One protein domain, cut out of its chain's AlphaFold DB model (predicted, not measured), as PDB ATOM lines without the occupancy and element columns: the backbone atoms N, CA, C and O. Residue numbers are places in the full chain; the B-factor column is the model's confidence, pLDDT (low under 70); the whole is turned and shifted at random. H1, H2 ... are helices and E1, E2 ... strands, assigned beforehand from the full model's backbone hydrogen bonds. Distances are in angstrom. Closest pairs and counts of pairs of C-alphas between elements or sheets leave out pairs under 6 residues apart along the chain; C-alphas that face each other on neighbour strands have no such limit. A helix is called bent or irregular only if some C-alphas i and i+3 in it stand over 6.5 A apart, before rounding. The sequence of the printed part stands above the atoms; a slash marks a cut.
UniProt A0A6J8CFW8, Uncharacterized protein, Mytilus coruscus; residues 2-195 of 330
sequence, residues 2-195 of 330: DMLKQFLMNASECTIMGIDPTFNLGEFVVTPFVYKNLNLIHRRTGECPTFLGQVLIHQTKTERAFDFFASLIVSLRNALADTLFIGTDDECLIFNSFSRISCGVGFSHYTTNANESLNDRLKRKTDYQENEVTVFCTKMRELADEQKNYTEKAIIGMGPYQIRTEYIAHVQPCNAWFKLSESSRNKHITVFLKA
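This is residues 2 to 195 of the 330 residues of an uncharacterized protein of Mytilus coruscus (UniProt A0A6J8CFW8). A strongly twisted sheet built on the long antiparallel pair E3 and E5 forms the middle, with H1 on one face, H5 on the opposite face, and the long helix H6 running along E3 and E5. H6 reaches on from there to a small second sheet, E4 and E7, with H7, H8 and H9 toward that end, while H2, H3 and H4 form a group on another side, H2 and H4 grazing the five-stranded sheet. The printed part has 194 residues, with nine named helices and seven named strands in the order H1 E1 E2 E3 E4 E5 H2 H3 E6 H4 H5 H6 E7 H7 H8 H9. The class is mixed, helices and strands; the larger sheet is branched, antiparallel but for the parallel pair E1 and E6, and the small sheet is antiparallel. The whole is compact, with a radius of gyration of the C-alphas of 17.5 A and spans of 53 by 39 by 30 A.

Find C-alpha 2 at (19.633, -2.201, -16.372), where H1, residues 2 to 9, begins. Next come E1, residues 17 to 19, E2, residues 23 to 25, and E3, residues 28 to 36, 26.5 A long. After E4, residues 40 to 42, look for E5, residues 50 to 58, 23.2 A long, which bends by 52 degrees at residue 54. Then follow H2, residues 63 to 76, 19.6 A; H3, residues 78 to 82; E6, residues 86 to 88; H4, residues 92 to 101; and H5, residues 113 to 125, 18.1 A. From C-alpha 133 at (42.028, -10.161, -5.098), H6 runs 33.3 A to residue 155. Beyond it lie E7, residues 161 to 163, H7, residues 165 to 170, and H8, residues 174 to 177. H7 is irregular: C-alphas 166 and 169 are 8.0 A apart. H9, residues 182 to 194, 18.2 A, ends with C-alpha 194 at (14.012, 1.507, -13.564).

Start at E3. E1 and E2 lie on one side of it and E5 on the other side. Look for N 18 and O 34 at 2.9 A between E1 and E3, N 25 and O 28 at 2.7 A in the hairpin E2 and E3, and N 53 and O 33 at 2.7 A between E3 and E5. E3 lies on one side of E1 and E6, its parallel neighbour, on the other side, with N 19 and O 87 at 2.8 A between E1 and E6. H1 and H5 are on opposite faces, at heights over the sheet of 9.6 A and 7.4 A. H6 runs along the strands, at 5 degrees to E3 on the local plane, its closest C-alphas to E5 being Ala 144 and Leu 52, 6.7 A. In the small sheet, N 41 of E4 and O 162 of E7 are 2.8 A apart; Gln 162 and Ala 154 are the closest C-alphas of E7 and H6, 4.7 A. H6 and H9 only just touch, with 3 pairs of C-alphas within 8 A, the closest Glu 152 and Ile 189 at 6.8 A. H9 touches H1 with residues 193 to 194 alone, the closest C-alphas being Leu 193 and Met 3, 6.4 A. H7 and H8 are each close to H9 but not clearly touching, at His 170 and Phe 192, 6.3 A, and at Trp 177 and Arg 185, 7.3 A. H2 and H4 touch, the closest C-alphas being Asp 67 and Ser 97, 4.7 A, the same way at a steep tilt of 35.2 degrees, only just past shallow. H3 only just touches H1, with 3 pairs of C-alphas within 8 A, the closest Asp 82 and Met 9 at 6.3 A; it touches H2 only at the corner, and only just, again with 3 pairs, the closest Ala 81 and Val 74 at 5.6 A. In H1, H2, H5, H6 and H9 every O i to N i+4 pair is within hydrogen-bond range; H4 has 4 of 6, H3 has 0 of 1 with 2 of 2 O i to N i+3 pairs, H7 has 0 of 2 with 2 of 3, and H8 is too short for an O i to N i+4 pair.

The two C-alphas farthest apart are those of Arg 64 and Asn 175, 53.4 A. The printed part has no cut, and its one long link is the 11 residues between H4 and H5. The mean pLDDT of the printed part is 74.3; look for values under 70 at residues 2 to 5, 8 to 14, 20 to 24, 76 to 120 and 123 to 131.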
ATOM      1  N   ASP A   2      20.379  -3.062 -15.422       56.72
ATOM      2  CA  ASP A   2      19.633  -2.201 -16.372       56.72
ATOM      3  C   ASP A   2      19.844  -0.687 -16.143       56.72
ATOM      4  O   ASP A   2      19.669   0.109 -17.056       56.72
ATOM      5  N   MET A   3      20.282  -0.295 -14.939       60.84
ATOM      6  CA  MET A   3      20.485   1.109 -14.550       60.84
ATOM      7  C   MET A   3      21.562   1.844 -15.356       60.84
ATOM      8  O   MET A   3      21.402   3.017 -15.665       60.84
ATOM      9  N   LEU A   4      22.665   1.167 -15.698       65.62
ATOM     10  CA  LEU A   4      23.752   1.787 -16.464       65.62
ATOM     11  C   LEU A   4      23.281   2.171 -17.864       65.62
ATOM     12  O   LEU A   4      23.553   3.279 -18.303       65.62
ATOM     13  N   LYS A   5      22.493   1.303 -18.513       67.50
ATOM     14  CA  LYS A   5      21.878   1.611 -19.811       67.50
ATOM     15  C   LYS A   5      21.055   2.889 -19.731       67.50
ATOM     16  O   LYS A   5      21.164   3.763 -20.577       67.50
ATOM     17  N   GLN A   6      20.264   3.007 -18.669       70.12
ATOM     18  CA  GLN A   6      19.416   4.165 -18.473       70.12
ATOM     19  C   GLN A   6      20.232   5.460 -18.367       70.12
ATOM     20  O   GLN A   6      19.902   6.418 -19.052       70.12
ATOM     21  N   PHE A   7      21.294   5.488 -17.556       73.00
ATOM     22  CA  PHE A   7      22.100   6.698 -17.355       73.00
ATOM     23  C   PHE A   7      23.073   7.003 -18.495       73.00
ATOM     24  O   PHE A   7      23.399   8.167 -18.698       73.00
ATOM     25  N   LEU A   8      23.539   5.997 -19.233       66.50
ATOM     26  CA  LEU A   8      24.576   6.163 -20.255       66.50
ATOM     27  C   LEU A   8      24.033   6.310 -21.681       66.50
ATOM     28  O   LEU A   8      24.756   6.797 -22.542       66.50
ATOM     29  N   MET A   9      22.789   5.896 -21.940       64.12
ATOM     30  CA  MET A   9      22.245   5.793 -23.304       64.12
ATOM     31  C   MET A   9      21.023   6.684 -23.558       64.12
ATOM     32  O   MET A   9      20.469   6.683 -24.656       64.12
ATOM     33  N   ASN A  10      20.533   7.415 -22.555       64.62
ATOM     34  CA  ASN A  10      19.340   8.233 -22.735       64.62
ATOM     35  C   ASN A  10      19.689   9.583 -23.377       64.62
ATOM     36  O   ASN A  10      20.301  10.441 -22.747       64.62
ATOM     37  N   ALA A  11      19.235   9.789 -24.614       59.16
ATOM     38  CA  ALA A  11      19.489  11.011 -25.376       59.16
ATOM     39  C   ALA A  11      18.897  12.294 -24.749       59.16
ATOM     40  O   ALA A  11      19.337  13.389 -25.085       59.16
ATOM     41  N   SER A  12      17.905  12.187 -23.854       62.44
ATOM     42  CA  SER A  12      17.323  13.348 -23.155       62.44
ATOM     43  C   SER A  12      18.180  13.812 -21.978       62.44
ATOM     44  O   SER A  12      18.267  15.007 -21.706       62.44
ATOM     45  N   GLU A  13      18.794  12.878 -21.254       67.44
ATOM     46  CA  GLU A  13      19.731  13.174 -20.176       67.44
ATOM     47  C   GLU A  13      20.628  11.959 -19.933       67.44
ATOM     48  O   GLU A  13      20.138  10.889 -19.582       67.44
ATOM     49  N   CYS A  14      21.941  12.128 -20.078       66.69
ATOM     50  CA  CYS A  14      22.915  11.069 -19.839       66.69
ATOM     51  C   CYS A  14      24.106  11.560 -19.008       66.69
ATOM     52  O   CYS A  14      24.435  12.751 -18.977       66.69
ATOM     53  N   THR A  15      24.752  10.623 -18.320       71.31
ATOM     54  CA  THR A  15      26.040  10.822 -17.652       71.31
ATOM     55  C   THR A  15      27.161  10.313 -18.541       71.31
ATOM     56  O   THR A  15      26.977   9.387 -19.325       71.31
ATOM     57  N   ILE A  16      28.347  10.879 -18.352       71.25
ATOM     58  CA  ILE A  16      29.569  10.333 -18.927       71.25
ATOM     59  C   ILE A  16      29.955   9.076 -18.140       71.25
ATOM     60  O   ILE A  16      29.895   9.081 -16.901       71.25
ATOM     61  N   MET A  17      30.333   8.012 -18.849       74.06
ATOM     62  CA  MET A  17      30.994   6.852 -18.257       74.06
ATOM     63  C   MET A  17      32.461   7.207 -18.023       74.06
ATOM     64  O   MET A  17      33.246   7.255 -18.967       74.06
ATOM     65  N   GLY A  18      32.815   7.487 -16.771       73.75
ATOM     66  CA  GLY A  18      34.198   7.736 -16.386       73.75
ATOM     67  C   GLY A  18      34.960   6.418 -16.300       73.75
ATOM     68  O   GLY A  18      34.538   5.504 -15.590       73.75
ATOM     69  N   ILE A  19      36.063   6.318 -17.028       74.06
ATOM     70  CA  ILE A  19      37.026   5.225 -16.974       74.06
ATOM     71  C   ILE A  19      38.309   5.818 -16.409       74.06
ATOM     72  O   ILE A  19      39.032   6.539 -17.099       74.06
ATOM     73  N   ASP A  20      38.549   5.547 -15.133       68.06
ATOM     74  CA  ASP A  20      39.706   6.080 -14.426       68.06
ATOM     75  C   ASP A  20      40.836   5.042 -14.390       68.06
ATOM     76  O   ASP A  20      40.596   3.892 -13.982       68.06
ATOM     77  N   PRO A  21      42.064   5.394 -14.793       58.81
ATOM     78  CA  PRO A  21      43.161   4.460 -14.721       58.81
ATOM     79  C   PRO A  21      43.703   4.264 -13.295       58.81
ATOM     80  O   PRO A  21      44.494   5.029 -12.757       58.81
ATOM     81  N   THR A  22      43.476   3.051 -12.793       63.94
ATOM     82  CA  THR A  22      44.548   2.142 -12.347       63.94
ATOM     83  C   THR A  22      45.335   2.469 -11.078       63.94
ATOM     84  O   THR A  22      46.477   2.923 -11.129       63.94
ATOM     85  N   PHE A  23      44.794   2.043  -9.931       65.81
ATOM     86  CA  PHE A  23      45.645   1.636  -8.808       65.81
ATOM     87  C   PHE A  23      46.051   0.161  -8.956       65.81
ATOM     88  O   PHE A  23      45.333  -0.644  -9.561       65.81
ATOM     89  N   ASN A  24      47.227  -0.173  -8.426       69.81
ATOM     90  CA  ASN A  24      47.771  -1.524  -8.481       69.81
ATOM     91  C   ASN A  24      47.234  -2.371  -7.323       69.81
ATOM     92  O   ASN A  24      46.951  -1.874  -6.231       69.81
ATOM     93  N   LEU A  25      47.102  -3.662  -7.587       72.38
ATOM     94  CA  LEU A  25      46.672  -4.706  -6.677       72.38
ATOM     95  C   LEU A  25      47.668  -5.867  -6.803       72.38
ATOM     96  O   LEU A  25      47.398  -6.864  -7.479       72.38
ATOM     97  N   GLY A  26      48.856  -5.689  -6.221       73.44
ATOM     98  CA  GLY A  26      50.001  -6.562  -6.475       73.44
ATOM     99  C   GLY A  26      50.390  -6.528  -7.955       73.44
ATOM    100  O   GLY A  26      50.594  -5.460  -8.528       73.44
ATOM    101  N   GLU A  27      50.418  -7.698  -8.596       75.31
ATOM    102  CA  GLU A  27      50.715  -7.848 -10.032       75.31
ATOM    103  C   GLU A  27      49.551  -7.454 -10.955       75.31
ATOM    104  O   GLU A  27      49.691  -7.442 -12.181       75.31
ATOM    105  N   PHE A  28      48.384  -7.158 -10.385       79.50
ATOM    106  CA  PHE A  28      47.208  -6.763 -11.137       79.50
ATOM    107  C   PHE A  28      46.979  -5.260 -11.066       79.50
ATOM    108  O   PHE A  28      47.403  -4.546 -10.165       79.50
ATOM    109  N   VAL A  29      46.233  -4.784 -12.036       77.62
ATOM    110  CA  VAL A  29      45.897  -3.404 -12.284       77.62
ATOM    111  C   VAL A  29      44.379  -3.313 -12.322       77.62
ATOM    112  O   VAL A  29      43.717  -4.128 -12.967       77.62
ATOM    113  N   VAL A  30      43.815  -2.333 -11.615       79.44
ATOM    114  CA  VAL A  30      42.362  -2.214 -11.457       79.44
ATOM    115  C   VAL A  30      41.832  -0.957 -12.131       79.44
ATOM    116  O   VAL A  30      42.154   0.152 -11.719       79.44
ATOM    117  N   THR A  31      40.946  -1.113 -13.110       78.88
ATOM    118  CA  THR A  31      40.269   0.002 -13.792       78.88
ATOM    119  C   THR A  31      38.788   0.017 -13.405       78.88
ATOM    120  O   THR A  31      38.004  -0.768 -13.952       78.88
ATOM    121  N   PRO A  32      38.373   0.851 -12.434       79.38
ATOM    122  CA  PRO A  32      36.968   1.031 -12.103       79.38
ATOM    123  C   PRO A  32      36.274   1.941 -13.120       79.38
ATOM    124  O   PRO A  32      36.820   2.944 -13.578       79.38
ATOM    125  N   PHE A  33      35.024   1.618 -13.428       80.38
ATOM    126  CA  PHE A  33      34.117   2.510 -14.134       80.38
ATOM    127  C   PHE A  33      33.285   3.273 -13.129       80.38
ATOM    128  O   PHE A  33      32.881   2.735 -12.093       80.38
ATOM    129  N   VAL A  34      32.969   4.514 -13.460       80.31
ATOM    130  CA  VAL A  34      32.157   5.380 -12.619       80.31
ATOM    131  C   VAL A  34      31.103   6.082 -13.452       80.31
ATOM    132  O   VAL A  34      31.267   6.330 -14.646       80.31
ATOM    133  N   TYR A  35      29.994   6.417 -12.813       81.56
ATOM    134  CA  TYR A  35      28.917   7.164 -13.450       81.56
ATOM    135  C   TYR A  35      28.195   8.023 -12.415       81.56
ATOM    136  O   TYR A  35      28.234   7.740 -11.214       81.56
ATOM    137  N   LYS A  36      27.518   9.082 -12.857       83.62
ATOM    138  CA  LYS A  36      26.643   9.874 -11.989       83.62
ATOM    139  C   LYS A  36      25.271   9.217 -11.915       83.62
ATOM    140  O   LYS A  36      24.658   8.935 -12.941       83.62
ATOM    141  N   ASN A  37      24.771   8.982 -10.704       86.38
ATOM    142  CA  ASN A  37      23.402   8.509 -10.530       86.38
ATOM    143  C   ASN A  37      22.438   9.687 -10.693       86.38
ATOM    144  O   ASN A  37      22.238  10.467  -9.762       86.38
ATOM    145  N   LEU A  38      21.842   9.792 -11.879       86.12
ATOM    146  CA  LEU A  38      20.993  10.914 -12.271       86.12
ATOM    147  C   LEU A  38      19.596  10.888 -11.645       86.12
ATOM    148  O   LEU A  38      18.808  11.766 -11.960       86.12
ATOM    149  N   ASN A  39      19.265   9.925 -10.780       87.88
ATOM    150  CA  ASN A  39      17.998   9.931 -10.036       87.88
ATOM    151  C   ASN A  39      18.133  10.602  -8.656       87.88
ATOM    152  O   ASN A  39      17.129  10.864  -7.986       87.88
ATOM    153  N   LEU A  40      19.368  10.860  -8.217       87.75
ATOM    154  CA  LEU A  40      19.701  11.343  -6.881       87.75
ATOM    155  C   LEU A  40      20.455  12.670  -6.950       87.75
ATOM    156  O   LEU A  40      21.241  12.905  -7.859       87.75
ATOM    157  N   ILE A  41      20.272  13.499  -5.929       87.62
ATOM    158  CA  ILE A  41      21.042  14.719  -5.690       87.62
ATOM    159  C   ILE A  41      21.657  14.643  -4.297       87.62
ATOM    160  O   ILE A  41      21.014  14.234  -3.329       87.62
ATOM    161  N   HIS A  42      22.907  15.063  -4.166       84.75
ATOM    162  CA  HIS A  42      23.544  15.240  -2.875       84.75
ATOM    163  C   HIS A  42      23.004  16.502  -2.189       84.75
ATOM    164  O   HIS A  42      23.138  17.608  -2.704       84.75
ATOM    165  N   ARG A  43      22.476  16.371  -0.967       79.12
ATOM    166  CA  ARG A  43      21.824  17.478  -0.233       79.12
ATOM    167  C   ARG A  43      22.727  18.693  -0.023       79.12
ATOM    168  O   ARG A  43      22.288  19.821  -0.161       79.12
ATOM    169  N   ARG A  44      23.995  18.443   0.320       73.06
ATOM    170  CA  ARG A  44      25.012  19.487   0.537       73.06
ATOM    171  C   ARG A  44      25.477  20.197  -0.740       73.06
ATOM    172  O   ARG A  44      25.753  21.383  -0.668       73.06
ATOM    173  N   THR A  45      25.669  19.475  -1.846       76.75
ATOM    174  CA  THR A  45      26.348  20.023  -3.036       76.75
ATOM    175  C   THR A  45      25.408  20.325  -4.192       76.75
ATOM    176  O   THR A  45      25.839  20.987  -5.119       76.75
ATOM    177  N   GLY A  46      24.169  19.826  -4.191       79.94
ATOM    178  CA  GLY A  46      23.255  19.947  -5.337       79.94
ATOM    179  C   GLY A  46      23.584  19.010  -6.507       79.94
ATOM    180  O   GLY A  46      22.730  18.761  -7.350       79.94
ATOM    181  N   GLU A  47      24.775  18.413  -6.502       81.00
ATOM    182  CA  GLU A  47      25.269  17.540  -7.567       81.00
ATOM    183  C   GLU A  47      24.760  16.099  -7.496       81.00
ATOM    184  O   GLU A  47      24.512  15.548  -6.417       81.00
ATOM    185  N   CYS A  48      24.707  15.439  -8.656       83.44
ATOM    186  CA  CYS A  48      24.455  14.001  -8.721       83.44
ATOM    187  C   CYS A  48      25.634  13.223  -8.090       83.44
ATOM    188  O   CYS A  48      26.807  13.518  -8.371       83.44
ATOM    189  N   PRO A  49      25.374  12.215  -7.238       85.75
ATOM    190  CA  PRO A  49      26.437  11.436  -6.614       85.75
ATOM    191  C   PRO A  49      27.106  10.488  -7.619       85.75
ATOM    192  O   PRO A  49      26.451   9.914  -8.491       85.75
ATOM    193  N   THR A  50      28.419  10.291  -7.470       85.00
ATOM    194  CA  THR A  50      29.193   9.329  -8.270       85.00
ATOM    195  C   THR A  50      29.041   7.919  -7.699       85.00
ATOM    196  O   THR A  50      29.254   7.695  -6.503       85.00
ATOM    197  N   PHE A  51      28.655   6.978  -8.553       85.12
ATOM    198  CA  PHE A  51      28.439   5.574  -8.232       85.12
ATOM    199  C   PHE A  51      29.486   4.701  -8.921       85.12
ATOM    200  O   PHE A  51      30.048   5.065  -9.956       85.12
ATOM    201  N   LEU A  52      29.736   3.542  -8.316       84.94
ATOM    202  CA  LEU A  52      30.646   2.544  -8.851       84.94
ATOM    203  C   LEU A  52      29.926   1.748  -9.949       84.94
ATOM    204  O   LEU A  52      28.829   1.224  -9.741       84.94
ATOM    205  N   GLY A  53      30.550   1.678 -11.117       80.25
ATOM    206  CA  GLY A  53      30.162   0.837 -12.242       80.25
ATOM    207  C   GLY A  53      30.830  -0.537 -12.196       80.25
ATOM    208  O   GLY A  53      31.008  -1.137 -11.136       80.25
ATOM    209  N   GLN A  54      31.165  -1.072 -13.370       79.06
ATOM    210  CA  GLN A  54      31.972  -2.289 -13.468       79.06
ATOM    211  C   GLN A  54      33.413  -2.009 -13.040       79.06
ATOM    212  O   GLN A  54      33.893  -0.888 -13.139       79.06
ATOM    213  N   VAL A  55      34.102  -3.041 -12.570       80.38
ATOM    214  CA  VAL A  55      35.518  -2.965 -12.212       80.38
ATOM    215  C   VAL A  55      36.247  -4.014 -13.020       80.38
ATOM    216  O   VAL A  55      35.845  -5.178 -13.020       80.38
ATOM    217  N   LEU A  56      37.300  -3.595 -13.706       78.50
ATOM    218  CA  LEU A  56      38.170  -4.478 -14.465       78.50
ATOM    219  C   LEU A  56      39.445  -4.732 -13.674       78.50
ATOM    220  O   LEU A  56      40.008  -3.803 -13.105       78.50
ATOM    221  N   ILE A  57      39.897  -5.982 -13.670       81.81
ATOM    222  CA  ILE A  57      41.178  -6.396 -13.094       81.81
ATOM    223  C   ILE A  57      41.992  -7.009 -14.229       81.81
ATOM    224  O   ILE A  57      41.514  -7.919 -14.909       81.81
ATOM    225  N   HIS A  58      43.192  -6.493 -14.464       78.81
ATOM    226  CA  HIS A  58      44.038  -6.873 -15.593       78.81
ATOM    227  C   HIS A  58      45.521  -6.831 -15.247       78.81
ATOM    228  O   HIS A  58      45.887  -6.292 -14.221       78.81
ATOM    229  N   GLN A  59      46.384  -7.435 -16.062       79.31
ATOM    230  CA  GLN A  59      47.827  -7.512 -15.769       79.31
ATOM    231  C   GLN A  59      48.664  -6.487 -16.540       79.31
ATOM    232  O   GLN A  59      49.819  -6.255 -16.200       79.31
ATOM    233  N   THR A  60      48.126  -5.887 -17.606       74.94
ATOM    234  CA  THR A  60      48.911  -4.998 -18.474       74.94
ATOM    235  C   THR A  60      48.105  -3.780 -18.898       74.94
ATOM    236  O   THR A  60      46.961  -3.900 -19.324       74.94
ATOM    237  N   LYS A  61      48.742  -2.606 -18.854       75.56
ATOM    238  CA  LYS A  61      48.191  -1.340 -19.358       75.56
ATOM    239  C   LYS A  61      48.547  -1.154 -20.837       75.56
ATOM    240  O   LYS A  61      49.255  -0.222 -21.200       75.56
ATOM    241  N   THR A  62      48.149  -2.102 -21.683       78.00
ATOM    242  CA  THR A  62      48.431  -2.055 -23.130       78.00
ATOM    243  C   THR A  62      47.167  -1.762 -23.923       78.00
ATOM    244  O   THR A  62      46.070  -2.118 -23.501       78.00
ATOM    245  N   GLU A  63      47.317  -1.175 -25.112       72.38
ATOM    246  CA  GLU A  63      46.196  -0.941 -26.032       72.38
ATOM    247  C   GLU A  63      45.413  -2.226 -26.324       72.38
ATOM    248  O   GLU A  63      44.196  -2.252 -26.226       72.38
ATOM    249  N   ARG A  64      46.115  -3.343 -26.558       76.56
ATOM    250  CA  ARG A  64      45.478  -4.649 -26.788       76.56
ATOM    251  C   ARG A  64      44.642  -5.120 -25.601       76.56
ATOM    252  O   ARG A  64      43.605  -5.747 -25.804       76.56
ATOM    253  N   ALA A  65      45.094  -4.852 -24.375       75.12
ATOM    254  CA  ALA A  65      44.322  -5.179 -23.185       75.12
ATOM    255  C   ALA A  65      43.028  -4.355 -23.150       75.12
ATOM    256  O   ALA A  65      41.953  -4.921 -22.965       75.12
ATOM    257  N   PHE A  66      43.106  -3.049 -23.422       76.50
ATOM    258  CA  PHE A  66      41.929  -2.181 -23.476       76.50
ATOM    259  C   PHE A  66      40.992  -2.491 -24.655       76.50
ATOM    260  O   PHE A  66      39.780  -2.479 -24.455       76.50
ATOM    261  N   ASP A  67      41.506  -2.861 -25.831       76.69
ATOM    262  CA  ASP A  67      40.711  -3.329 -26.979       76.69
ATOM    263  C   ASP A  67      39.934  -4.603 -26.625       76.69
ATOM    264  O   ASP A  67      38.733  -4.726 -26.896       76.69
ATOM    265  N   PHE A  68      40.616  -5.552 -25.976       78.00
ATOM    266  CA  PHE A  68      39.988  -6.766 -25.473       78.00
ATOM    267  C   PHE A  68      38.919  -6.434 -24.429       78.00
ATOM    268  O   PHE A  68      37.831  -7.004 -24.482       78.00
ATOM    269  N   PHE A  69      39.169  -5.488 -23.519       76.88
ATOM    270  CA  PHE A  69      38.177  -5.086 -22.519       76.88
ATOM    271  C   PHE A  69      36.964  -4.419 -23.131       76.88
ATOM    272  O   PHE A  69      35.843  -4.790 -22.787       76.88
ATOM    273  N   ALA A  70      37.162  -3.482 -24.047       72.75
ATOM    274  CA  ALA A  70      36.065  -2.828 -24.731       72.75
ATOM    275  C   ALA A  70      35.215  -3.875 -25.488       72.75
ATOM    276  O   ALA A  70      33.986  -3.875 -25.378       72.75
ATOM    277  N   SER A  71      35.856  -4.853 -26.141       74.31
ATOM    278  CA  SER A  71      35.173  -5.964 -26.823       74.31
ATOM    279  C   SER A  71      34.431  -6.878 -25.842       74.31
ATOM    280  O   SER A  71      33.291  -7.284 -26.082       74.31
ATOM    281  N   LEU A  72      35.052  -7.192 -24.703       74.06
ATOM    282  CA  LEU A  72      34.463  -8.013 -23.647       74.06
ATOM    283  C   LEU A  72      33.230  -7.333 -23.045       74.06
ATOM    284  O   LEU A  72      32.206  -7.972 -22.827       74.06
ATOM    285  N   ILE A  73      33.289  -6.028 -22.808       70.88
ATOM    286  CA  ILE A  73      32.168  -5.256 -22.271       70.88
ATOM    287  C   ILE A  73      30.994  -5.271 -23.238       70.88
ATOM    288  O   ILE A  73      29.873  -5.553 -22.815       70.88
ATOM    289  N   VAL A  74      31.247  -5.032 -24.526       70.50
ATOM    290  CA  VAL A  74      30.194  -5.075 -25.542       70.50
ATOM    291  C   VAL A  74      29.637  -6.484 -25.711       70.50
ATOM    292  O   VAL A  74      28.425  -6.643 -25.711       70.50
ATOM    293  N   SER A  75      30.468  -7.522 -25.752       71.12
ATOM    294  CA  SER A  75      29.984  -8.910 -25.861       71.12
ATOM    295  C   SER A  75      29.190  -9.383 -24.637       71.12
ATOM    296  O   SER A  75      28.182 -10.073 -24.777       71.12
ATOM    297  N   LEU A  76      29.589  -8.987 -23.424       66.31
ATOM    298  CA  LEU A  76      28.827  -9.272 -22.204       66.31
ATOM    299  C   LEU A  76      27.537  -8.444 -22.130       66.31
ATOM    300  O   LEU A  76      26.591  -8.802 -21.417       66.31
ATOM    301  N   ARG A  77      27.509  -7.289 -22.800       68.12
ATOM    302  CA  ARG A  77      26.440  -6.294 -22.720       68.12
ATOM    303  C   ARG A  77      26.339  -5.532 -24.043       68.12
ATOM    304  O   ARG A  77      26.764  -4.383 -24.108       68.12
ATOM    305  N   ASN A  78      25.664  -6.103 -25.042       64.31
ATOM    306  CA  ASN A  78      25.542  -5.467 -26.367       64.31
ATOM    307  C   ASN A  78      25.066  -4.003 -26.305       64.31
ATOM    308  O   ASN A  78      25.516  -3.174 -27.075       64.31
ATOM    309  N   ALA A  79      24.212  -3.669 -25.332       60.12
ATOM    310  CA  ALA A  79      23.706  -2.310 -25.137       60.12
ATOM    311  C   ALA A  79      24.770  -1.273 -24.720       60.12
ATOM    312  O   ALA A  79      24.533  -0.085 -24.860       60.12
ATOM    313  N   LEU A  80      25.922  -1.681 -24.180       61.34
ATOM    314  CA  LEU A  80      26.994  -0.737 -23.845       61.34
ATOM    315  C   LEU A  80      27.757  -0.250 -25.086       61.34
ATOM    316  O   LEU A  80      28.482   0.736 -24.971       61.34
ATOM    317  N   ALA A  81      27.554  -0.870 -26.257       60.78
ATOM    318  CA  ALA A  81      28.049  -0.355 -27.537       60.78
ATOM    319  C   ALA A  81      27.447   1.018 -27.896       60.78
ATOM    320  O   ALA A  81      28.079   1.802 -28.597       60.78
ATOM    321  N   ASP A  82      26.259   1.319 -27.359       61.59
ATOM    322  CA  ASP A  82      25.511   2.559 -27.591       61.59
ATOM    323  C   ASP A  82      25.742   3.606 -26.476       61.59
ATOM    324  O   ASP A  82      24.943   4.528 -26.291       61.59
ATOM    325  N   THR A  83      26.783   3.439 -25.652       58.78
ATOM    326  CA  THR A  83      27.129   4.401 -24.587       58.78
ATOM    327  C   THR A  83      27.370   5.778 -25.198       58.78
ATOM    328  O   THR A  83      28.243   5.895 -26.034       58.78
ATOM    329  N   LEU A  84      26.654   6.828 -24.779       53.53
ATOM    330  CA  LEU A  84      26.678   8.125 -25.478       53.53
ATOM    331  C   LEU A  84      27.916   8.985 -25.211       53.53
ATOM    332  O   LEU A  84      28.256   9.806 -26.059       53.53
ATOM    333  N   PHE A  85      28.573   8.806 -24.060       58.72
ATOM    334  CA  PHE A  85      29.779   9.549 -23.699       58.72
ATOM    335  C   PHE A  85      30.705   8.706 -22.817       58.72
ATOM    336  O   PHE A  85      30.279   8.153 -21.798       58.72
ATOM    337  N   ILE A  86      31.989   8.675 -23.173       63.41
ATOM    338  CA  ILE A  86      33.070   8.060 -22.392       63.41
ATOM    339  C   ILE A  86      34.045   9.164 -21.986       63.41
ATOM    340  O   ILE A  86      34.299  10.075 -22.767       63.41
ATOM    341  N   GLY A  87      34.562   9.094 -20.765       62.22
ATOM    342  CA  GLY A  87      35.558  10.021 -20.239       62.22
ATOM    343  C   GLY A  87      36.727   9.264 -19.627       62.22
ATOM    344  O   GLY A  87      36.508   8.305 -18.896       62.22
ATOM    345  N   THR A  88      37.954   9.686 -19.903       66.00
ATOM    346  CA  THR A  88      39.177   9.131 -19.304       66.00
ATOM    347  C   THR A  88      40.189  10.255 -19.077       66.00
ATOM    348  O   THR A  88      40.051  11.316 -19.685       66.00
ATOM    349  N   ASP A  89      41.143  10.053 -18.167       62.72
ATOM    350  CA  ASP A  89      42.176  11.037 -17.824       62.72
ATOM    351  C   ASP A  89      43.334  10.952 -18.824       62.72
ATOM    352  O   ASP A  89      44.280  10.206 -18.598       62.72
ATOM    353  N   ASP A  90      43.171  11.603 -19.984       53.78
ATOM    354  CA  ASP A  90      44.122  11.723 -21.109       53.78
ATOM    355  C   ASP A  90      44.889  10.440 -21.524       53.78
ATOM    356  O   ASP A  90      45.837  10.486 -22.312       53.78
ATOM    357  N   GLU A  91      44.454   9.255 -21.082       65.81
ATOM    358  CA  GLU A  91      45.052   7.982 -21.462       65.81
ATOM    359  C   GLU A  91      44.649   7.637 -22.895       65.81
ATOM    360  O   GLU A  91      43.615   7.012 -23.160       65.81
ATOM    361  N   CYS A  92      45.519   8.010 -23.836       64.75
ATOM    362  CA  CYS A  92      45.325   7.783 -25.267       64.75
ATOM    363  C   CYS A  92      45.015   6.315 -25.607       64.75
ATOM    364  O   CYS A  92      44.315   6.049 -26.579       64.75
ATOM    365  N   LEU A  93      45.504   5.360 -24.806       67.00
ATOM    366  CA  LEU A  93      45.246   3.931 -25.003       67.00
ATOM    367  C   LEU A  93      43.782   3.570 -24.726       67.00
ATOM    368  O   LEU A  93      43.149   2.916 -25.551       67.00
ATOM    369  N   ILE A  94      43.222   4.033 -23.604       69.31
ATOM    370  CA  ILE A  94      41.805   3.826 -23.273       69.31
ATOM    371  C   ILE A  94      40.932   4.538 -24.302       69.31
ATOM    372  O   ILE A  94      39.962   3.954 -24.791       69.31
ATOM    373  N   PHE A  95      41.305   5.768 -24.663       67.94
ATOM    374  CA  PHE A  95      40.621   6.550 -25.688       67.94
ATOM    375  C   PHE A  95      40.521   5.777 -27.007       67.94
ATOM    376  O   PHE A  95      39.415   5.508 -27.474       67.94
ATOM    377  N   ASN A  96      41.663   5.359 -27.556       68.31
ATOM    378  CA  ASN A  96      41.738   4.664 -28.836       68.31
ATOM    379  C   ASN A  96      40.957   3.347 -28.828       68.31
ATOM    380  O   ASN A  96      40.274   3.026 -29.799       68.31
ATOM    381  N   SER A  97      41.043   2.571 -27.749       68.88
ATOM    382  CA  SER A  97      40.374   1.274 -27.674       68.88
ATOM    383  C   SER A  97      38.861   1.391 -27.567       68.88
ATOM    384  O   SER A  97      38.122   0.728 -28.298       68.88
ATOM    385  N   PHE A  98      38.368   2.259 -26.684       69.19
ATOM    386  CA  PHE A  98      36.930   2.403 -26.476       69.19
ATOM    387  C   PHE A  98      36.248   3.181 -27.606       69.19
ATOM    388  O   PHE A  98      35.082   2.901 -27.896       69.19
ATOM    389  N   SER A  99      36.950   4.081 -28.306       64.62
ATOM    390  CA  SER A  99      36.403   4.791 -29.471       64.62
ATOM    391  C   SER A  99      36.145   3.870 -30.666       64.62
ATOM    392  O   SER A  99      35.225   4.123 -31.436       64.62
ATOM    393  N   ARG A 100      36.922   2.789 -30.835       64.06
ATOM    394  CA  ARG A 100      36.775   1.842 -31.961       64.06
ATOM    395  C   ARG A 100      35.509   0.989 -31.894       64.06
ATOM    396  O   ARG A 100      35.048   0.507 -32.922       64.06
ATOM    397  N   ILE A 101      34.983   0.767 -30.693       58.09
ATOM    398  CA  ILE A 101      33.868  -0.164 -30.446       58.09
ATOM    399  C   ILE A 101      32.547   0.588 -30.232       58.09
ATOM    400  O   ILE A 101      31.456   0.050 -30.406       58.09
ATOM    401  N   SER A 102      32.660   1.865 -29.895       54.91
ATOM    402  CA  SER A 102      31.566   2.782 -29.627       54.91
ATOM    403  C   SER A 102      31.069   3.390 -30.948       54.91
ATOM    404  O   SER A 102      31.704   4.284 -31.504       54.91
ATOM    405  N   CYS A 103      29.950   2.892 -31.482       42.12
ATOM    406  CA  CYS A 103      29.390   3.281 -32.785       42.12
ATOM    407  C   CYS A 103      28.889   4.745 -32.817       42.12
ATOM    408  O   CYS A 103      27.689   4.996 -32.736       42.12
ATOM    409  N   GLY A 104      29.789   5.720 -32.982       40.66
ATOM    410  CA  GLY A 104      29.432   7.131 -33.226       40.66
ATOM    411  C   GLY A 104      29.252   7.990 -31.971       40.66
ATOM    412  O   GLY A 104      28.502   8.961 -31.972       40.66
ATOM    413  N   VAL A 105      29.939   7.622 -30.898       45.34
ATOM    414  CA  VAL A 105      29.836   8.237 -29.572       45.34
ATOM    415  C   VAL A 105      30.527   9.598 -29.547       45.34
ATOM    416  O   VAL A 105      31.679   9.730 -29.960       45.34
ATOM    417  N   GLY A 106      29.826  10.623 -29.059       43.03
ATOM    418  CA  GLY A 106      30.427  11.925 -28.796       43.03
ATOM    419  C   GLY A 106      31.401  11.810 -27.626       43.03
ATOM    420  O   GLY A 106      31.060  11.270 -26.577       43.03
ATOM    421  N   PHE A 107      32.624  12.302 -27.784       45.66
ATOM    422  CA  PHE A 107      33.571  12.386 -26.676       45.66
ATOM    423  C   PHE A 107      33.430  13.756 -26.011       45.66
ATOM    424  O   PHE A 107      33.435  14.782 -26.689       45.66
ATOM    425  N   SER A 108      33.278  13.780 -24.688       44.69
ATOM    426  CA  SER A 108      33.261  15.017 -23.905       44.69
ATOM    427  C   SER A 108      34.480  15.020 -23.002       44.69
ATOM    428  O   SER A 108      34.751  14.008 -22.355       44.69
ATOM    429  N   HIS A 109      35.167  16.161 -22.895       41.34
ATOM    430  CA  HIS A 109      36.144  16.353 -21.825       41.34
ATOM    431  C   HIS A 109      35.472  16.038 -20.485       41.34
ATOM    432  O   HIS A 109      34.394  16.553 -20.172       41.34
ATOM    433  N   TYR A 110      36.081  15.122 -19.739       43.00
ATOM    434  CA  TYR A 110      35.574  14.618 -18.475       43.00
ATOM    435  C   TYR A 110      36.407  15.215 -17.351       43.00
ATOM    436  O   TYR A 110      37.616  15.030 -17.298       43.00
ATOM    437  N   THR A 111      35.771  15.962 -16.455       42.09
ATOM    438  CA  THR A 111      36.473  16.614 -15.346       42.09
ATOM    439  C   THR A 111      36.800  15.602 -14.244       42.09
ATOM    440  O   THR A 111      35.906  14.905 -13.750       42.09
ATOM    441  N   THR A 112      38.063  15.576 -13.816       50.50
ATOM    442  CA  THR A 112      38.681  14.599 -12.900       50.50
ATOM    443  C   THR A 112      38.024  14.477 -11.518       50.50
ATOM    444  O   THR A 112      38.097  13.421 -10.902       50.50
ATOM    445  N   ASN A 113      37.281  15.481 -11.042       51.47
ATOM    446  CA  ASN A 113      36.724  15.516  -9.677       51.47
ATOM    447  C   ASN A 113      35.856  14.297  -9.288       51.47
ATOM    448  O   ASN A 113      35.845  13.865  -8.131       51.47
ATOM    449  N   ALA A 114      35.068  13.755 -10.226       54.09
ATOM    450  CA  ALA A 114      34.180  12.619  -9.951       54.09
ATOM    451  C   ALA A 114      34.952  11.297  -9.817       54.09
ATOM    452  O   ALA A 114      34.610  10.474  -8.962       54.09
ATOM    453  N   ASN A 115      35.982  11.157 -10.646       57.97
ATOM    454  CA  ASN A 115      36.950  10.073 -10.668       57.97
ATOM    455  C   ASN A 115      37.825  10.126  -9.412       57.97
ATOM    456  O   ASN A 115      37.778   9.195  -8.615       57.97
ATOM    457  N   GLU A 116      38.456  11.270  -9.130       60.53
ATOM    458  CA  GLU A 116      39.273  11.522  -7.936       60.53
ATOM    459  C   GLU A 116      38.512  11.210  -6.645       60.53
ATOM    460  O   GLU A 116      38.999  10.462  -5.804       60.53
ATOM    461  N   SER A 117      37.272  11.690  -6.495       63.53
ATOM    462  CA  SER A 117      36.509  11.431  -5.271       63.53
ATOM    463  C   SER A 117      36.172   9.951  -5.072       63.53
ATOM    464  O   SER A 117      36.078   9.518  -3.917       63.53
ATOM    465  N   LEU A 118      35.935   9.176  -6.140       69.25
ATOM    466  CA  LEU A 118      35.694   7.740  -6.002       69.25
ATOM    467  C   LEU A 118      37.008   6.979  -5.848       69.25
ATOM    468  O   LEU A 118      37.077   6.113  -4.984       69.25
ATOM    469  N   ASN A 119      38.048   7.337  -6.589       65.50
ATOM    470  CA  ASN A 119      39.386   6.785  -6.434       65.50
ATOM    471  C   ASN A 119      39.924   7.007  -5.024       65.50
ATOM    472  O   ASN A 119      40.415   6.065  -4.418       65.50
ATOM    473  N   ASP A 120      39.725   8.176  -4.428       67.19
ATOM    474  CA  ASP A 120      40.065   8.438  -3.029       67.19
ATOM    475  C   ASP A 120      39.229   7.603  -2.059       67.19
ATOM    476  O   ASP A 120      39.689   7.235  -0.977       67.19
ATOM    477  N   ARG A 121      37.971   7.295  -2.392       71.12
ATOM    478  CA  ARG A 121      37.156   6.361  -1.596       71.12
ATOM    479  C   ARG A 121      37.646   4.924  -1.748       71.12
ATOM    480  O   ARG A 121      37.658   4.206  -0.754       71.12
ATOM    481  N   LEU A 122      38.055   4.523  -2.949       70.06
ATOM    482  CA  LEU A 122      38.603   3.202  -3.245       70.06
ATOM    483  C   LEU A 122      39.944   3.014  -2.541       70.06
ATOM    484  O   LEU A 122      40.061   2.088  -1.749       70.06
ATOM    485  N   LYS A 123      40.882   3.949  -2.721       69.69
ATOM    486  CA  LYS A 123      42.197   3.979  -2.068       69.69
ATOM    487  C   LYS A 123      42.082   3.971  -0.543       69.69
ATOM    488  O   LYS A 123      42.789   3.220   0.119       69.69
ATOM    489  N   ARG A 124      41.142   4.737   0.033       69.50
ATOM    490  CA  ARG A 124      40.856   4.675   1.478       69.50
ATOM    491  C   ARG A 124      40.284   3.330   1.910       69.50
ATOM    492  O   ARG A 124      40.705   2.818   2.936       69.50
ATOM    493  N   LYS A 125      39.345   2.748   1.156       67.88
ATOM    494  CA  LYS A 125      38.789   1.421   1.475       67.88
ATOM    495  C   LYS A 125      39.827   0.310   1.351       67.88
ATOM    496  O   LYS A 125      39.733  -0.684   2.064       67.88
ATOM    497  N   THR A 126      40.795   0.440   0.453       63.94
ATOM    498  CA  THR A 126      41.911  -0.503   0.306       63.94
ATOM    499  C   THR A 126      43.054  -0.229   1.287       63.94
ATOM    500  O   THR A 126      44.058  -0.929   1.225       63.94
ATOM    501  N   ASP A 127      42.896   0.732   2.208       62.16
ATOM    502  CA  ASP A 127      43.911   1.171   3.180       62.16
ATOM    503  C   ASP A 127      45.224   1.628   2.526       62.16
ATOM    504  O   ASP A 127      46.282   1.627   3.153       62.16
ATOM    505  N   TYR A 128      45.168   2.014   1.246       59.88
ATOM    506  CA  TYR A 128      46.336   2.274   0.400       59.88
ATOM    507  C   TYR A 128      47.323   1.093   0.316       59.88
ATOM    508  O   TYR A 128      48.463   1.283  -0.096       59.88
ATOM    509  N   GLN A 129      46.898  -0.117   0.696       60.22
ATOM    510  CA  GLN A 129      47.718  -1.324   0.665       60.22
ATOM    511  C   GLN A 129      47.360  -2.203  -0.532       60.22
ATOM    512  O   GLN A 129      46.215  -2.224  -1.004       60.22
ATOM    513  N   GLU A 130      48.331  -2.988  -0.987       63.12
ATOM    514  CA  GLU A 130      48.052  -4.119  -1.865       63.12
ATOM    515  C   GLU A 130      47.148  -5.099  -1.113       63.12
ATOM    516  O   GLU A 130      47.471  -5.573  -0.026       63.12
ATOM    517  N   ASN A 131      45.961  -5.351  -1.662       67.06
ATOM    518  CA  ASN A 131      45.038  -6.336  -1.114       67.06
ATOM    519  C   ASN A 131      45.093  -7.588  -1.991       67.06
ATOM    520  O   ASN A 131      45.268  -7.503  -3.204       67.06
ATOM    521  N   GLU A 132      44.867  -8.754  -1.399       77.88
ATOM    522  CA  GLU A 132      44.581  -9.945  -2.190       77.88
ATOM    523  C   GLU A 132      43.285  -9.730  -3.000       77.88
ATOM    524  O   GLU A 132      42.362  -9.039  -2.550       77.88
ATOM    525  N   VAL A 133      43.182 -10.328  -4.191       79.75
ATOM    526  CA  VAL A 133      42.028 -10.161  -5.098       79.75
ATOM    527  C   VAL A 133      40.697 -10.489  -4.411       79.75
ATOM    528  O   VAL A 133      39.689  -9.822  -4.650       79.75
ATOM    529  N   THR A 134      40.682 -11.476  -3.518       81.88
ATOM    530  CA  THR A 134      39.510 -11.898  -2.734       81.88
ATOM    531  C   THR A 134      39.044 -10.811  -1.757       81.88
ATOM    532  O   THR A 134      37.856 -10.465  -1.712       81.88
ATOM    533  N   VAL A 135      39.982 -10.206  -1.026       81.94
ATOM    534  CA  VAL A 135      39.736  -9.083  -0.108       81.94
ATOM    535  C   VAL A 135      39.271  -7.858  -0.887       81.94
ATOM    536  O   VAL A 135      38.287  -7.216  -0.512       81.94
ATOM    537  N   PHE A 136      39.912  -7.573  -2.020       82.88
ATOM    538  CA  PHE A 136      39.511  -6.493  -2.910       82.88
ATOM    539  C   PHE A 136      38.065  -6.663  -3.402       82.88
ATOM    540  O   PHE A 136      37.243  -5.763  -3.224       82.88
ATOM    541  N   CYS A 137      37.714  -7.834  -3.940       83.88
ATOM    542  CA  CYS A 137      36.351  -8.137  -4.388       83.88
ATOM    543  C   CYS A 137      35.312  -7.939  -3.272       83.88
ATOM    544  O   CYS A 137      34.220  -7.424  -3.526       83.88
ATOM    545  N   THR A 138      35.658  -8.315  -2.039       86.56
ATOM    546  CA  THR A 138      34.800  -8.116  -0.861       86.56
ATOM    547  C   THR A 138      34.584  -6.627  -0.581       86.56
ATOM    548  O   THR A 138      33.440  -6.176  -0.524       86.56
ATOM    549  N   LYS A 139      35.659  -5.829  -0.540       82.88
ATOM    550  CA  LYS A 139      35.596  -4.368  -0.341       82.88
ATOM    551  C   LYS A 139      34.767  -3.661  -1.424       82.88
ATOM    552  O   LYS A 139      34.002  -2.738  -1.121       82.88
ATOM    553  N   MET A 140      34.867  -4.111  -2.679       84.31
ATOM    554  CA  MET A 140      34.069  -3.587  -3.796       84.31
ATOM    555  C   MET A 140      32.584  -3.920  -3.664       84.31
ATOM    556  O   MET A 140      31.737  -3.061  -3.923       84.31
ATOM    557  N   ARG A 141      32.257  -5.133  -3.210       86.00
ATOM    558  CA  ARG A 141      30.874  -5.524  -2.917       86.00
ATOM    559  C   ARG A 141      30.280  -4.659  -1.814       86.00
ATOM    560  O   ARG A 141      29.216  -4.086  -2.008       86.00
ATOM    561  N   GLU A 142      31.006  -4.472  -0.719       86.69
ATOM    562  CA  GLU A 142      30.562  -3.601   0.370       86.69
ATOM    563  C   GLU A 142      30.340  -2.155  -0.087       86.69
ATOM    564  O   GLU A 142      29.425  -1.491   0.390       86.69
ATOM    565  N   LEU A 143      31.181  -1.632  -0.989       85.00
ATOM    566  CA  LEU A 143      30.993  -0.286  -1.541       85.00
ATOM    567  C   LEU A 143      29.708  -0.199  -2.379       85.00
ATOM    568  O   LEU A 143      28.974   0.786  -2.279       85.00
ATOM    569  N   ALA A 144      29.422  -1.224  -3.182       85.38
ATOM    570  CA  ALA A 144      28.179  -1.309  -3.943       85.38
ATOM    571  C   ALA A 144      26.951  -1.412  -3.017       85.38
ATOM    572  O   ALA A 144      25.948  -0.726  -3.239       85.38
ATOM    573  N   ASP A 145      27.044  -2.197  -1.943       86.44
ATOM    574  CA  ASP A 145      25.984  -2.334  -0.940       86.44
ATOM    575  C   ASP A 145      25.756  -1.027  -0.165       86.44
ATOM    576  O   ASP A 145      24.613  -0.628   0.069       86.44
ATOM    577  N   GLU A 146      26.822  -0.292   0.158       85.81
ATOM    578  CA  GLU A 146      26.740   1.037   0.770       85.81
ATOM    579  C   GLU A 146      25.993   2.025  -0.145       85.81
ATOM    580  O   GLU A 146      25.098   2.747   0.300       85.81
ATOM    581  N   GLN A 147      26.297   2.023  -1.448       87.50
ATOM    582  CA  GLN A 147      25.605   2.848  -2.447       87.50
ATOM    583  C   GLN A 147      24.124   2.466  -2.596       87.50
ATOM    584  O   GLN A 147      23.261   3.347  -2.713       87.50
ATOM    585  N   LYS A 148      23.798   1.169  -2.521       86.44
ATOM    586  CA  LYS A 148      22.409   0.691  -2.472       86.44
ATOM    587  C   LYS A 148      21.695   1.199  -1.218       86.44
ATOM    588  O   LYS A 148      20.585   1.719  -1.323       86.44
ATOM    589  N   ASN A 149      22.343   1.136  -0.056       86.62
ATOM    590  CA  ASN A 149      21.796   1.638   1.205       86.62
ATOM    591  C   ASN A 149      21.562   3.159   1.160       86.62
ATOM    592  O   ASN A 149      20.515   3.640   1.584       86.62
ATOM    593  N   TYR A 150      22.473   3.939   0.572       88.75
ATOM    594  CA  TYR A 150      22.230   5.371   0.364       88.75
ATOM    595  C   TYR A 150      21.033   5.649  -0.547       88.75
ATOM    596  O   TYR A 150      20.309   6.615  -0.317       88.75
ATOM    597  N   THR A 151      20.808   4.804  -1.553       88.75
ATOM    598  CA  THR A 151      19.634   4.907  -2.428       88.75
ATOM    599  C   THR A 151      18.344   4.627  -1.652       88.75
ATOM    600  O   THR A 151      17.387   5.389  -1.760       88.75
ATOM    601  N   GLU A 152      18.327   3.587  -0.813       88.88
ATOM    602  CA  GLU A 152      17.198   3.291   0.081       88.88
ATOM    603  C   GLU A 152      16.939   4.441   1.063       88.88
ATOM    604  O   GLU A 152      15.802   4.894   1.199       88.88
ATOM    605  N   LYS A 153      17.992   4.984   1.684       85.69
ATOM    606  CA  LYS A 153      17.894   6.158   2.563       85.69
ATOM    607  C   LYS A 153      17.299   7.363   1.832       85.69
ATOM    608  O   LYS A 153      16.420   8.020   2.384       85.69
ATOM    609  N   ALA A 154      17.706   7.619   0.589       90.50
ATOM    610  CA  ALA A 154      17.156   8.711  -0.210       90.50
ATOM    611  C   ALA A 154      15.658   8.525  -0.511       90.50
ATOM    612  O   ALA A 154      14.913   9.504  -0.441       90.50
ATOM    613  N   ILE A 155      15.207   7.290  -0.779       88.00
ATOM    614  CA  ILE A 155      13.780   6.957  -0.954       88.00
ATOM    615  C   ILE A 155      12.976   7.330   0.286       88.00
ATOM    616  O   ILE A 155      11.881   7.863   0.153       88.00
ATOM    617  N   ILE A 156      13.530   7.127   1.479       87.50
ATOM    618  CA  ILE A 156      12.852   7.503   2.724       87.50
ATOM    619  C   ILE A 156      13.102   8.949   3.169       87.50
ATOM    620  O   ILE A 156      12.742   9.341   4.275       87.50
ATOM    621  N   GLY A 157      13.741   9.764   2.327       82.12
ATOM    622  CA  GLY A 157      14.058  11.152   2.653       82.12
ATOM    623  C   GLY A 157      15.154  11.312   3.712       82.12
ATOM    624  O   GLY A 157      15.288  12.389   4.286       82.12
ATOM    625  N   MET A 158      15.975  10.291   3.952       81.44
ATOM    626  CA  MET A 158      17.084  10.297   4.910       81.44
ATOM    627  C   MET A 158      18.457  10.253   4.226       81.44
ATOM    628  O   MET A 158      18.595   9.954   3.043       81.44
ATOM    629  N   GLY A 159      19.509  10.495   5.011       83.94
ATOM    630  CA  GLY A 159      20.892  10.361   4.559       83.94
ATOM    631  C   GLY A 159      21.394  11.544   3.719       83.94
ATOM    632  O   GLY A 159      20.733  12.579   3.630       83.94
ATOM    633  N   PRO A 160      22.596  11.414   3.129       82.25
ATOM    634  CA  PRO A 160      23.271  12.515   2.442       82.25
ATOM    635  C   PRO A 160      22.662  12.845   1.073       82.25
ATOM    636  O   PRO A 160      22.907  13.927   0.536       82.25
ATOM    637  N   TYR A 161      21.879  11.926   0.507       90.31
ATOM    638  CA  TYR A 161      21.259  12.068  -0.806       90.31
ATOM    639  C   TYR A 161      19.752  12.277  -0.674       90.31
ATOM    640  O   TYR A 161      19.127  11.901   0.319       90.31
ATOM    641  N   GLN A 162      19.172  12.883  -1.697       90.25
ATOM    642  CA  GLN A 162      17.737  13.032  -1.875       90.25
ATOM    643  C   GLN A 162      17.359  12.625  -3.294       90.25
ATOM    644  O   GLN A 162      18.169  12.730  -4.214       90.25
ATOM    645  N   ILE A 163      16.128  12.159  -3.467       89.50
ATOM    646  CA  ILE A 163      15.573  11.904  -4.793       89.50
ATOM    647  C   ILE A 163      15.369  13.245  -5.507       89.50
ATOM    648  O   ILE A 163      14.943  14.218  -4.879       89.50
ATOM    649  N   ARG A 164      15.680  13.316  -6.809       87.81
ATOM    650  CA  ARG A 164      15.392  14.527  -7.590       87.81
ATOM    651  C   ARG A 164      13.897  14.831  -7.621       87.81
ATOM    652  O   ARG A 164      13.058  13.935  -7.562       87.81
ATOM    653  N   THR A 165      13.559  16.103  -7.787       86.00
ATOM    654  CA  THR A 165      12.174  16.588  -7.790       86.00
ATOM    655  C   THR A 165      11.296  15.888  -8.826       86.00
ATOM    656  O   THR A 165      10.139  15.585  -8.542       86.00
ATOM    657  N   GLU A 166      11.841  15.523  -9.988       86.50
ATOM    658  CA  GLU A 166      11.108  14.830 -11.056       86.50
ATOM    659  C   GLU A 166      10.660  13.405 -10.670       86.50
ATOM    660  O   GLU A 166       9.757  12.832 -11.297       86.50
ATOM    661  N   TYR A 167      11.260  12.849  -9.615       87.69
ATOM    662  CA  TYR A 167      11.006  11.513  -9.076       87.69
ATOM    663  C   TYR A 167      10.407  11.538  -7.669       87.69
ATOM    664  O   TYR A 167      10.348  10.492  -7.024       87.69
ATOM    665  N   ILE A 168       9.926  12.689  -7.188       85.81
ATOM    666  CA  ILE A 168       9.403  12.835  -5.821       85.81
ATOM    667  C   ILE A 168       8.289  11.826  -5.487       85.81
ATOM    668  O   ILE A 168       8.170  11.400  -4.344       85.81
ATOM    669  N   ALA A 169       7.534  11.363  -6.492       88.12
ATOM    670  CA  ALA A 169       6.510  10.325  -6.350       88.12
ATOM    671  C   ALA A 169       7.050   8.975  -5.830       88.12
ATOM    672  O   ALA A 169       6.284   8.152  -5.332       88.12
ATOM    673  N   HIS A 170       8.358   8.736  -5.941       87.25
ATOM    674  CA  HIS A 170       9.014   7.542  -5.412       87.25
ATOM    675  C   HIS A 170       9.444   7.686  -3.949       87.25
ATOM    676  O   HIS A 170       9.807   6.679  -3.344       87.25
ATOM    677  N   VAL A 171       9.397   8.891  -3.370       87.88
ATOM    678  CA  VAL A 171       9.713   9.110  -1.955       87.88
ATOM    679  C   VAL A 171       8.635   8.465  -1.085       87.88
ATOM    680  O   VAL A 171       7.442   8.584  -1.351       87.88
ATOM    681  N   GLN A 172       9.061   7.768  -0.037       84.62
ATOM    682  CA  GLN A 172       8.193   7.087   0.917       84.62
ATOM    683  C   GLN A 172       8.465   7.598   2.334       84.62
ATOM    684  O   GLN A 172       9.619   7.697   2.734       84.62
ATOM    685  N   PRO A 173       7.446   7.891   3.149       82.81
ATOM    686  CA  PRO A 173       7.660   8.217   4.556       82.81
ATOM    687  C   PRO A 173       8.352   7.071   5.318       82.81
ATOM    688  O   PRO A 173       7.960   5.908   5.180       82.81
ATOM    689  N   CYS A 174       9.338   7.379   6.173       81.19
ATOM    690  CA  CYS A 174      10.096   6.370   6.932       81.19
ATOM    691  C   CYS A 174       9.191   5.401   7.707       81.19
ATOM    692  O   CYS A 174       9.408   4.191   7.713       81.19
ATOM    693  N   ASN A 175       8.147   5.929   8.345       83.25
ATOM    694  CA  ASN A 175       7.198   5.151   9.142       83.25
ATOM    695  C   ASN A 175       6.399   4.129   8.312       83.25
ATOM    696  O   ASN A 175       6.021   3.086   8.843       83.25
ATOM    697  N   ALA A 176       6.132   4.413   7.037       84.69
ATOM    698  CA  ALA A 176       5.506   3.481   6.109       84.69
ATOM    699  C   ALA A 176       6.534   2.471   5.585       84.69
ATOM    700  O   ALA A 176       6.242   1.280   5.517       84.69
ATOM    701  N   TRP A 177       7.758   2.924   5.301       87.06
ATOM    702  CA  TRP A 177       8.837   2.083   4.781       87.06
ATOM    703  C   TRP A 177       9.222   0.940   5.722       87.06
ATOM    704  O   TRP A 177       9.335  -0.203   5.287       87.06
ATOM    705  N   PHE A 178       9.361   1.218   7.022       85.31
ATOM    706  CA  PHE A 178       9.729   0.197   8.013       85.31
ATOM    707  C   PHE A 178       8.634  -0.844   8.275       85.31
ATOM    708  O   PHE A 178       8.911  -1.875   8.883       85.31
ATOM    709  N   LYS A 179       7.405  -0.614   7.797       89.00
ATOM    710  CA  LYS A 179       6.318  -1.605   7.846       89.00
ATOM    711  C   LYS A 179       6.357  -2.580   6.665       89.00
ATOM    712  O   LYS A 179       5.650  -3.583   6.686       89.00
ATOM    713  N   LEU A 180       7.147  -2.294   5.628       87.12
ATOM    714  CA  LEU A 180       7.260  -3.142   4.445       87.12
ATOM    715  C   LEU A 180       8.241  -4.296   4.679       87.12
ATOM    716  O   LEU A 180       9.321  -4.124   5.250       87.12
ATOM    717  N   SER A 181       7.907  -5.471   4.141       90.88
ATOM    718  CA  SER A 181       8.852  -6.587   4.066       90.88
ATOM    719  C   SER A 181      10.050  -6.235   3.179       90.88
ATOM    720  O   SER A 181       9.970  -5.377   2.295       90.88
ATOM    721  N   GLU A 182      11.172  -6.927   3.371       87.00
ATOM    722  CA  GLU A 182      12.375  -6.724   2.557       87.00
ATOM    723  C   GLU A 182      12.115  -6.937   1.056       87.00
ATOM    724  O   GLU A 182      12.586  -6.165   0.221       87.00
ATOM    725  N   SER A 183      11.297  -7.931   0.697       88.38
ATOM    726  CA  SER A 183      10.903  -8.173  -0.697       88.38
ATOM    727  C   SER A 183      10.141  -6.981  -1.289       88.38
ATOM    728  O   SER A 183      10.444  -6.537  -2.397       88.38
ATOM    729  N   SER A 184       9.203  -6.401  -0.535       87.38
ATOM    730  CA  SER A 184       8.463  -5.209  -0.966       87.38
ATOM    731  C   SER A 184       9.367  -3.980  -1.076       87.38
ATOM    732  O   SER A 184       9.280  -3.249  -2.063       87.38
ATOM    733  N   ARG A 185      10.296  -3.782  -0.131       86.56
ATOM    734  CA  ARG A 185      11.303  -2.709  -0.201       86.56
ATOM    735  C   ARG A 185      12.193  -2.847  -1.434       86.56
ATOM    736  O   ARG A 185      12.345  -1.894  -2.196       86.56
ATOM    737  N   ASN A 186      12.701  -4.051  -1.704       86.81
ATOM    738  CA  ASN A 186      13.501  -4.337  -2.897       86.81
ATOM    739  C   ASN A 186      12.717  -4.087  -4.198       86.81
ATOM    740  O   ASN A 186      13.293  -3.586  -5.167       86.81
ATOM    741  N   LYS A 187      11.406  -4.370  -4.230       88.06
ATOM    742  CA  LYS A 187      10.539  -4.018  -5.368       88.06
ATOM    743  C   LYS A 187      10.438  -2.506  -5.555       88.06
ATOM    744  O   LYS A 187      10.656  -2.044  -6.668       88.06
ATOM    745  N   HIS A 188      10.189  -1.735  -4.493       86.69
ATOM    746  CA  HIS A 188      10.156  -0.267  -4.566       86.69
ATOM    747  C   HIS A 188      11.475   0.320  -5.078       86.69
ATOM    748  O   HIS A 188      11.465   1.141  -5.996       86.69
ATOM    749  N   ILE A 189      12.606  -0.148  -4.539       86.25
ATOM    750  CA  ILE A 189      13.943   0.255  -4.995       86.25
ATOM    751  C   ILE A 189      14.114  -0.082  -6.479       86.25
ATOM    752  O   ILE A 189      14.535   0.763  -7.259       86.25
ATOM    753  N   THR A 190      13.739  -1.292  -6.901       85.50
ATOM    754  CA  THR A 190      13.856  -1.717  -8.305       85.50
ATOM    755  C   THR A 190      12.988  -0.875  -9.237       85.50
ATOM    756  O   THR A 190      13.443  -0.516 -10.317       85.50
ATOM    757  N   VAL A 191      11.762  -0.540  -8.829       87.25
ATOM    758  CA  VAL A 191      10.859   0.328  -9.599       87.25
ATOM    759  C   VAL A 191      11.458   1.724  -9.749       87.25
ATOM    760  O   VAL A 191      11.508   2.235 -10.861       87.25
ATOM    761  N   PHE A 192      11.966   2.312  -8.665       86.75
ATOM    762  CA  PHE A 192      12.643   3.611  -8.707       86.75
ATOM    763  C   PHE A 192      13.867   3.591  -9.633       86.75
ATOM    764  O   PHE A 192      14.024   4.458 -10.484       86.75
ATOM    765  N   LEU A 193      14.707   2.564  -9.517       81.25
ATOM    766  CA  LEU A 193      15.925   2.415 -10.314       81.25
ATOM    767  C   LEU A 193      15.672   2.112 -11.800       81.25
ATOM    768  O   LEU A 193      16.612   2.179 -12.585       81.25
ATOM    769  N   LYS A 194      14.441   1.744 -12.175       81.94
ATOM    770  CA  LYS A 194      14.012   1.507 -13.564       81.94
ATOM    771  C   LYS A 194      13.094   2.604 -14.107       81.94
ATOM    772  O   LYS A 194      12.701   2.537 -15.270       81.94
ATOM    773  N   ALA A 195      12.696   3.569 -13.277       82.12
ATOM    774  CA  ALA A 195      11.808   4.648 -13.689       82.12
ATOM    775  C   ALA A 195      12.520   5.494 -14.749       82.12
ATOM    776  O   ALA A 195      13.635   5.903 -14.468       82.12
TER     777      ALA A 195